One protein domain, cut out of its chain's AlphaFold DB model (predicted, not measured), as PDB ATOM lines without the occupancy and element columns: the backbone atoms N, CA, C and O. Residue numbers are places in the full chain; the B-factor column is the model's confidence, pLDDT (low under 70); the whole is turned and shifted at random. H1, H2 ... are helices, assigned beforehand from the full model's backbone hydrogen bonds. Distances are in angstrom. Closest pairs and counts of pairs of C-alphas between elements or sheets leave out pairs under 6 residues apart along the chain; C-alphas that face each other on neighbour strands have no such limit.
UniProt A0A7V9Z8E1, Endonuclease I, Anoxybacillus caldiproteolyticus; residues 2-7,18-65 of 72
ATOM      1  N   LEU A   2     401.802 244.187 352.434       95.56
ATOM      2  CA  LEU A   2     402.154 243.276 351.325       95.56
ATOM      3  C   LEU A   2     401.443 241.906 351.386       95.56
ATOM      4  O   LEU A   2     400.870 241.468 350.395       95.56
ATOM      5  N   TYR A   3     401.373 241.269 352.562       95.50
ATOM      6  CA  TYR A   3     400.652 239.996 352.729       95.50
ATOM      7  C   TYR A   3     399.175 240.050 352.323       95.50
ATOM      8  O   TYR A   3     398.695 239.138 351.661       95.50
ATOM      9  N   PHE A   4     398.455 241.116 352.677       93.50
ATOM     10  CA  PHE A   4     397.043 241.260 352.314       93.50
ATOM     11  C   PHE A   4     396.864 241.442 350.809       93.50
ATOM     12  O   PHE A   4     395.937 240.878 350.238       93.50
ATOM     13  N   LEU A   5     397.783 242.167 350.168       93.69
ATOM     14  CA  LEU A   5     397.784 242.360 348.717       93.69
ATOM     15  C   LEU A   5     397.999 241.039 347.972       93.69
ATOM     16  O   LEU A   5     397.381 240.808 346.940       93.69
ATOM     17  N   LEU A   6     398.852 240.167 348.517       93.00
ATOM     18  CA  LEU A   6     399.091 238.828 347.984       93.00
ATOM     19  C   LEU A   6     397.911 237.884 348.243       93.00
ATOM     20  O   LEU A   6     397.490 237.151 347.354       93.00
ATOM     21  N   ARG A   7     397.397 237.866 349.476       92.94
ATOM     22  CA  ARG A   7     396.417 236.872 349.925       92.94
ATOM     23  C   ARG A   7     394.996 237.178 349.453       92.94
ATOM     24  O   ARG A   7     394.235 236.241 349.226       92.94
ATOM     25  N   LYS A  18     394.154 251.799 343.203       85.06
ATOM     26  CA  LYS A  18     394.898 252.924 342.602       85.06
ATOM     27  C   LYS A  18     395.663 253.789 343.610       85.06
ATOM     28  O   LYS A  18     396.498 254.581 343.202       85.06
ATOM     29  N   LYS A  19     395.353 253.677 344.905       91.19
ATOM     30  CA  LYS A  19     395.996 254.439 345.987       91.19
ATOM     31  C   LYS A  19     397.108 253.653 346.682       91.19
ATOM     32  O   LYS A  19     397.753 254.191 347.576       91.19
ATOM     33  N   ILE A  20     397.296 252.381 346.331       91.94
ATOM     34  CA  ILE A  20     398.314 251.532 346.943       91.94
ATOM     35  C   ILE A  20     399.644 251.789 346.242       91.94
ATOM     36  O   ILE A  20     399.810 251.468 345.068       91.94
ATOM     37  N   ASP A  21     400.595 252.332 346.991       94.50
ATOM     38  CA  ASP A  21     401.969 252.547 346.548       94.50
ATOM     39  C   ASP A  21     402.825 251.320 346.902       94.50
ATOM     40  O   ASP A  21     403.303 251.166 348.027       94.50
ATOM     41  N   ILE A  22     402.959 250.390 345.951       93.81
ATOM     42  CA  ILE A  22     403.761 249.169 346.134       93.81
ATOM     43  C   ILE A  22     405.246 249.480 346.358       93.81
ATOM     44  O   ILE A  22     405.795 248.928 347.316       93.81
ATOM     45  N   PRO A  23     405.898 250.351 345.560       94.88
ATOM     46  CA  PRO A  23     407.280 250.751 345.817       94.88
ATOM     47  C   PRO A  23     407.516 251.259 347.243       94.88
ATOM     48  O   PRO A  23     408.481 250.841 347.881       94.88
ATOM     49  N   LEU A  24     406.617 252.095 347.779       96.50
ATOM     50  CA  LEU A  24     406.719 252.582 349.158       96.50
ATOM     51  C   LEU A  24     406.649 251.442 350.181       96.50
ATOM     52  O   LEU A  24     407.445 251.399 351.116       96.50
ATOM     53  N   LEU A  25     405.719 250.499 350.003       96.69
ATOM     54  CA  LEU A  25     405.570 249.361 350.913       96.69
ATOM     55  C   LEU A  25     406.778 248.416 350.880       96.69
ATOM     56  O   LEU A  25     407.146 247.882 351.925       96.69
ATOM     57  N   ILE A  26     407.385 248.210 349.708       96.75
ATOM     58  CA  ILE A  26     408.626 247.432 349.571       96.75
ATOM     59  C   ILE A  26     409.775 248.160 350.271       96.75
ATOM     60  O   ILE A  26     410.483 247.548 351.068       96.75
ATOM     61  N   ARG A  27     409.912 249.474 350.052       97.69
ATOM     62  CA  ARG A  27     410.937 250.294 350.705       97.69
ATOM     63  C   ARG A  27     410.831 250.239 352.230       97.69
ATOM     64  O   ARG A  27     411.827 249.990 352.899       97.69
ATOM     65  N   TRP A  28     409.636 250.418 352.791       98.19
ATOM     66  CA  TRP A  28     409.442 250.304 354.241       98.19
ATOM     67  C   TRP A  28     409.781 248.912 354.768       98.19
ATOM     68  O   TRP A  28     410.367 248.792 355.837       98.19
ATOM     69  N   HIS A  29     409.449 247.854 354.028       97.56
ATOM     70  CA  HIS A  29     409.799 246.489 354.424       97.56
ATOM     71  C   HIS A  29     411.322 246.267 354.499       97.56
ATOM     72  O   HIS A  29     411.789 245.540 355.373       97.56
ATOM     73  N   GLN A  30     412.097 246.918 353.626       96.94
ATOM     74  CA  GLN A  30     413.566 246.891 353.656       96.94
ATOM     75  C   GLN A  30     414.145 247.748 354.794       96.94
ATOM     76  O   GLN A  30     415.064 247.314 355.484       96.94
ATOM     77  N   GLU A  31     413.615 248.960 354.989       98.25
ATOM     78  CA  GLU A  31     414.076 249.897 356.027       98.25
ATOM     79  C   GLU A  31     413.781 249.388 357.446       98.25
ATOM     80  O   GLU A  31     414.530 249.685 358.377       98.25
ATOM     81  N   PHE A  32     412.722 248.587 357.610       97.81
ATOM     82  CA  PHE A  32     412.275 248.055 358.896       97.81
ATOM     83  C   PHE A  32     412.160 246.520 358.860       97.81
ATOM     84  O   PHE A  32     411.059 245.983 358.700       97.81
ATOM     85  N   PRO A  33     413.280 245.789 359.031       96.69
ATOM     86  CA  PRO A  33     413.273 244.331 359.039       96.69
ATOM     87  C   PRO A  33     412.400 243.744 360.152       96.69
ATOM     88  O   PRO A  33     412.349 244.263 361.268       96.69
ATOM     89  N   ALA A  34     411.781 242.594 359.867       97.12
ATOM     90  CA  ALA A  34     410.928 241.897 360.822       97.12
ATOM     91  C   ALA A  34     411.682 241.521 362.107       97.12
ATOM     92  O   ALA A  34     412.713 240.836 362.094       97.12
ATOM     93  N   THR A  35     411.106 241.912 363.235       98.25
ATOM     94  CA  THR A  35     411.627 241.629 364.571       98.25
ATOM     95  C   THR A  35     411.412 240.168 364.980       98.25
ATOM     96  O   THR A  35     410.592 239.437 364.417       98.25
ATOM     97  N   ILE A  36     412.113 239.725 366.032       98.25
ATOM     98  CA  ILE A  36     411.894 238.396 366.636       98.25
ATOM     99  C   ILE A  36     410.442 238.237 367.104       98.25
ATOM    100  O   ILE A  36     409.833 237.187 366.897       98.25
ATOM    101  N   TYR A  37     409.865 239.289 367.689       98.44
ATOM    102  CA  TYR A  37     408.470 239.280 368.122       98.44
ATOM    103  C   TYR A  37     407.514 239.026 366.948       98.44
ATOM    104  O   TYR A  37     406.617 238.189 367.051       98.44
ATOM    105  N   GLU A  38     407.728 239.681 365.806       98.31
ATOM    106  CA  GLU A  38     406.903 239.470 364.614       98.31
ATOM    107  C   GLU A  38     407.038 238.056 364.045       98.31
ATOM    108  O   GLU A  38     406.035 237.477 363.621       98.31
ATOM    109  N   LYS A  39     408.234 237.458 364.102       98.25
ATOM    110  CA  LYS A  39     408.459 236.056 363.716       98.25
ATOM    111  C   LYS A  39     407.701 235.087 364.626       98.25
ATOM    112  O   LYS A  39     407.007 234.201 364.127       98.25
ATOM    113  N   HIS A  40     407.765 235.282 365.946       98.44
ATOM    114  CA  HIS A  40     406.990 234.483 366.901       98.44
ATOM    115  C   HIS A  40     405.486 234.650 366.693       98.44
ATOM    116  O   HIS A  40     404.749 233.667 366.685       98.44
ATOM    117  N   ARG A  41     405.025 235.880 366.451       98.25
ATOM    118  CA  ARG A  41     403.620 236.150 366.147       98.25
ATOM    119  C   ARG A  41     403.176 235.464 364.851       98.25
ATOM    120  O   ARG A  41     402.097 234.883 364.835       98.25
ATOM    121  N   ASN A  42     403.990 235.491 363.792       98.25
ATOM    122  CA  ASN A  42     403.702 234.789 362.534       98.25
ATOM    123  C   ASN A  42     403.562 233.273 362.758       98.25
ATOM    124  O   ASN A  42     402.644 232.649 362.230       98.25
ATOM    125  N   TYR A  43     404.422 232.694 363.603       98.06
ATOM    126  CA  TYR A  43     404.349 231.281 363.982       98.06
ATOM    127  C   TYR A  43     403.114 230.946 364.830       98.06
ATOM    128  O   TYR A  43     402.439 229.959 364.563       98.06
ATOM    129  N   ALA A  44     402.771 231.780 365.813       98.31
ATOM    130  CA  ALA A  44     401.585 231.571 366.643       98.31
ATOM    131  C   ALA A  44     400.288 231.642 365.818       98.31
ATOM    132  O   ALA A  44     399.404 230.803 365.972       98.31
ATOM    133  N   ILE A  45     400.194 232.608 364.897       97.88
ATOM    134  CA  ILE A  45     399.040 232.756 363.999       97.88
ATOM    135  C   ILE A  45     398.889 231.537 363.081       97.88
ATOM    136  O   ILE A  45     397.762 231.110 362.832       97.88
ATOM    137  N   PHE A  46     399.995 230.937 362.630       98.06
ATOM    138  CA  PHE A  46     399.956 229.732 361.801       98.06
ATOM    139  C   PHE A  46     399.199 228.575 362.463       98.06
ATOM    140  O   PHE A  46     398.418 227.915 361.785       98.06
ATOM    141  N   PHE A  47     399.336 228.366 363.774       98.06
ATOM    142  CA  PHE A  47     398.583 227.313 364.470       98.06
ATOM    143  C   PHE A  47     397.071 227.551 364.504       98.06
ATOM    144  O   PHE A  47     396.312 226.605 364.687       98.06
ATOM    145  N   ILE A  48     396.630 228.797 364.323       97.62
ATOM    146  CA  ILE A  48     395.213 229.170 364.325       97.62
ATOM    147  C   ILE A  48     394.652 229.169 362.897       97.62
ATOM    148  O   ILE A  48     393.537 228.712 362.670       97.62
ATOM    149  N   GLN A  49     395.405 229.704 361.931       97.38
ATOM    150  CA  GLN A  49     394.912 229.994 360.577       97.38
ATOM    151  C   GLN A  49     395.433 229.031 359.498       97.38
ATOM    152  O   GLN A  49     394.920 229.031 358.379       97.38
ATOM    153  N   GLY A  50     396.467 228.241 359.798       97.38
ATOM    154  CA  GLY A  50     397.090 227.298 358.865       97.38
ATOM    155  C   GLY A  50     397.933 227.940 357.757       97.38
ATOM    156  O   GLY A  50     398.395 227.242 356.857       97.38
ATOM    157  N   ASN A  51     398.155 229.257 357.784       97.06
ATOM    158  CA  ASN A  51     398.985 229.980 356.821       97.06
ATOM    159  C   ASN A  51     399.998 230.899 357.521       97.06
ATOM    160  O   ASN A  51     399.833 231.274 358.680       97.06
ATOM    161  N   ARG A  52     401.076 231.237 356.808       97.31
ATOM    162  CA  ARG A  52     402.131 232.146 357.274       97.31
ATOM    163  C   ARG A  52     402.253 233.332 356.335       97.31
ATOM    164  O   ARG A  52     402.018 233.203 355.134       97.31
ATOM    165  N   ASN A  53     402.651 234.477 356.878       97.94
ATOM    166  CA  ASN A  53     403.061 235.614 356.068       97.94
ATOM    167  C   ASN A  53     404.462 235.340 355.482       97.94
ATOM    168  O   ASN A  53     405.437 235.365 356.239       97.94
ATOM    169  N   PRO A  54     404.591 235.130 354.157       97.25
ATOM    170  CA  PRO A  54     405.864 234.773 353.541       97.25
ATOM    171  C   PRO A  54     406.900 235.894 353.645       97.25
ATOM    172  O   PRO A  54     408.087 235.608 353.679       97.25
ATOM    173  N   PHE A  55     406.478 237.155 353.766       98.00
ATOM    174  CA  PHE A  55     407.392 238.293 353.889       98.00
ATOM    175  C   PHE A  55     408.056 238.384 355.273       98.00
ATOM    176  O   PHE A  55     409.059 239.070 355.417       98.00
ATOM    177  N   ILE A  56     407.520 237.699 356.294       98.06
ATOM    178  CA  ILE A  56     408.177 237.575 357.609       98.06
ATOM    179  C   ILE A  56     409.197 236.429 357.602       98.06
ATOM    180  O   ILE A  56     410.237 236.525 358.253       98.06
ATOM    181  N   ASP A  57     408.893 235.352 356.877       97.06
ATOM    182  CA  ASP A  57     409.730 234.149 356.839       97.06
ATOM    183  C   ASP A  57     410.873 234.263 355.827       97.06
ATOM    184  O   ASP A  57     411.972 233.784 356.093       97.06
ATOM    185  N   VAL A  58     410.615 234.910 354.688       97.00
ATOM    186  CA  VAL A  58     411.556 235.114 353.579       97.00
ATOM    187  C   VAL A  58     411.434 236.569 353.098       97.00
ATOM    188  O   VAL A  58     410.694 236.854 352.146       97.00
ATOM    189  N   PRO A  59     412.089 237.528 353.782       96.44
ATOM    190  CA  PRO A  59     411.947 238.956 353.501       96.44
ATOM    191  C   PRO A  59     412.237 239.347 352.046       96.44
ATOM    192  O   PRO A  59     411.583 240.246 351.519       96.44
ATOM    193  N   GLU A  60     413.143 238.633 351.374       95.94
ATOM    194  CA  GLU A  60     413.583 238.885 349.996       95.94
ATOM    195  C   GLU A  60     412.460 238.684 348.967       95.94
ATOM    196  O   GLU A  60     412.541 239.175 347.839       95.94
ATOM    197  N   LEU A  61     411.381 237.979 349.332       96.31
ATOM    198  CA  LEU A  61     410.217 237.825 348.460       96.31
ATOM    199  C   LEU A  61     409.505 239.152 348.195       96.31
ATOM    200  O   LEU A  61     408.840 239.271 347.167       96.31
ATOM    201  N   ALA A  62     409.637 240.150 349.075       94.88
ATOM    202  CA  ALA A  62     409.000 241.453 348.885       94.88
ATOM    203  C   ALA A  62     409.439 242.133 347.576       94.88
ATOM    204  O   ALA A  62     408.619 242.765 346.918       94.88
ATOM    205  N   GLU A  63     410.696 241.947 347.170       92.88
ATOM    206  CA  GLU A  63     411.270 242.540 345.952       92.88
ATOM    207  C   GLU A  63     411.019 241.704 344.691       92.88
ATOM    208  O   GLU A  63     411.081 242.216 343.577       92.88
ATOM    209  N   ARG A  64     410.756 240.401 344.852       92.50
ATOM    210  CA  ARG A  64     410.659 239.442 343.737       92.50
ATOM    211  C   ARG A  64     409.227 239.176 343.283       92.50
ATOM    212  O   ARG A  64     409.021 238.574 342.232       92.50
ATOM    213  N   MET A  65     408.241 239.561 344.087       88.50
ATOM    214  CA  MET A  65     406.838 239.229 343.856       88.50
ATOM    215  C   MET A  65     406.120 240.308 343.044       88.50
ATOM    216  O   MET A  65     406.274 241.505 343.277       88.50
TER     217      MET A  65
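Overview. This is residues 2 to 7 and 18 to 65 of the 72 residues of the protein "Endonuclease I" of Anoxybacillus caldiproteolyticus (UniProt A0A7V9Z8E1). The model is a small arch of helices: H2 and H3 are its two legs, set well apart and joined by residues 32 to 35, with H1 at the mouth of the arch between them. After H3 the chain folds back through residues 50 to 53 to the short H4, which lies in the space between the legs and to one side of the arch, and then to the short H5 beside H2. The printed part has 54 residues with five named helices, H1 to H5 in that order, and no named strand; its class is all helix. It is only just compact, close to loose, with a radius of gyration of the C-alphas of 11.7 A, and its C-alphas span 33 by 22 by 18 A.

Along the chain. H1 is residues 2 to 7, 8.7 A from first to last C-alpha, and begins with C-alpha 2 at (402.154, 243.276, 351.325). H2 is residues 22 to 31, 14.3 A long. H3, residues 36 to 49, is the longest helix at 19.9 A, and its C-alpha 49 is at (394.912, 229.994, 360.577). H4 is residues 54 to 57, 5.1 A long. H5 is residues 61 to 64, 5.0 A long, and ends with C-alpha 64 at (410.659, 239.442, 343.737).

Arrangement. H4 is the hub, touching H1, H3 and H5. It touches H3 at residues 38 to 42 alone, and the closest C-alphas, those of Lys 39 and Ile 56, are 6.3 A apart. H1 and H4 only just touch, with 3 pairs of C-alphas within 8 A, the closest being Tyr 3 and Phe 55 at 7.0 A. H4 and H5 only just touch, with 3 such pairs, and touch only at the corner; their closest C-alphas are those of Phe 55 and Ala 62, 6.1 A apart. H2 and H5 only just touch, also with 3 pairs, the closest C-alphas being those of Ile 26 and Ala 62 at 6.0 A. H1 and H2 are close but not clearly touching, with C-alphas 2 and 25 closest at 7.0 A; they run opposite ways at a steep tilt of 57 degrees. H2 and H3 are apart, and so are H1 and H3. Every O i to N i+4 pair is within hydrogen-bond range in H1 and H2, and 8 of 10 are in H3; H4 and H5 are too short for such a pair, and each has its 1 O i to N i+3 pair within range.

Size, cuts and confidence. The two C-alphas farthest apart are those of Lys 18 and Phe 47, at 33.9 A. Residues 8 to 17 are not printed, and C-alphas 7 and 18 are 17.7 A apart across the cut, which lies in the link from H1 to H2. The links from H2 to H3, H3 to H4 and H4 to H5 are tight. The mean pLDDT of the printed part is 96.1, and no printed residue is under 70.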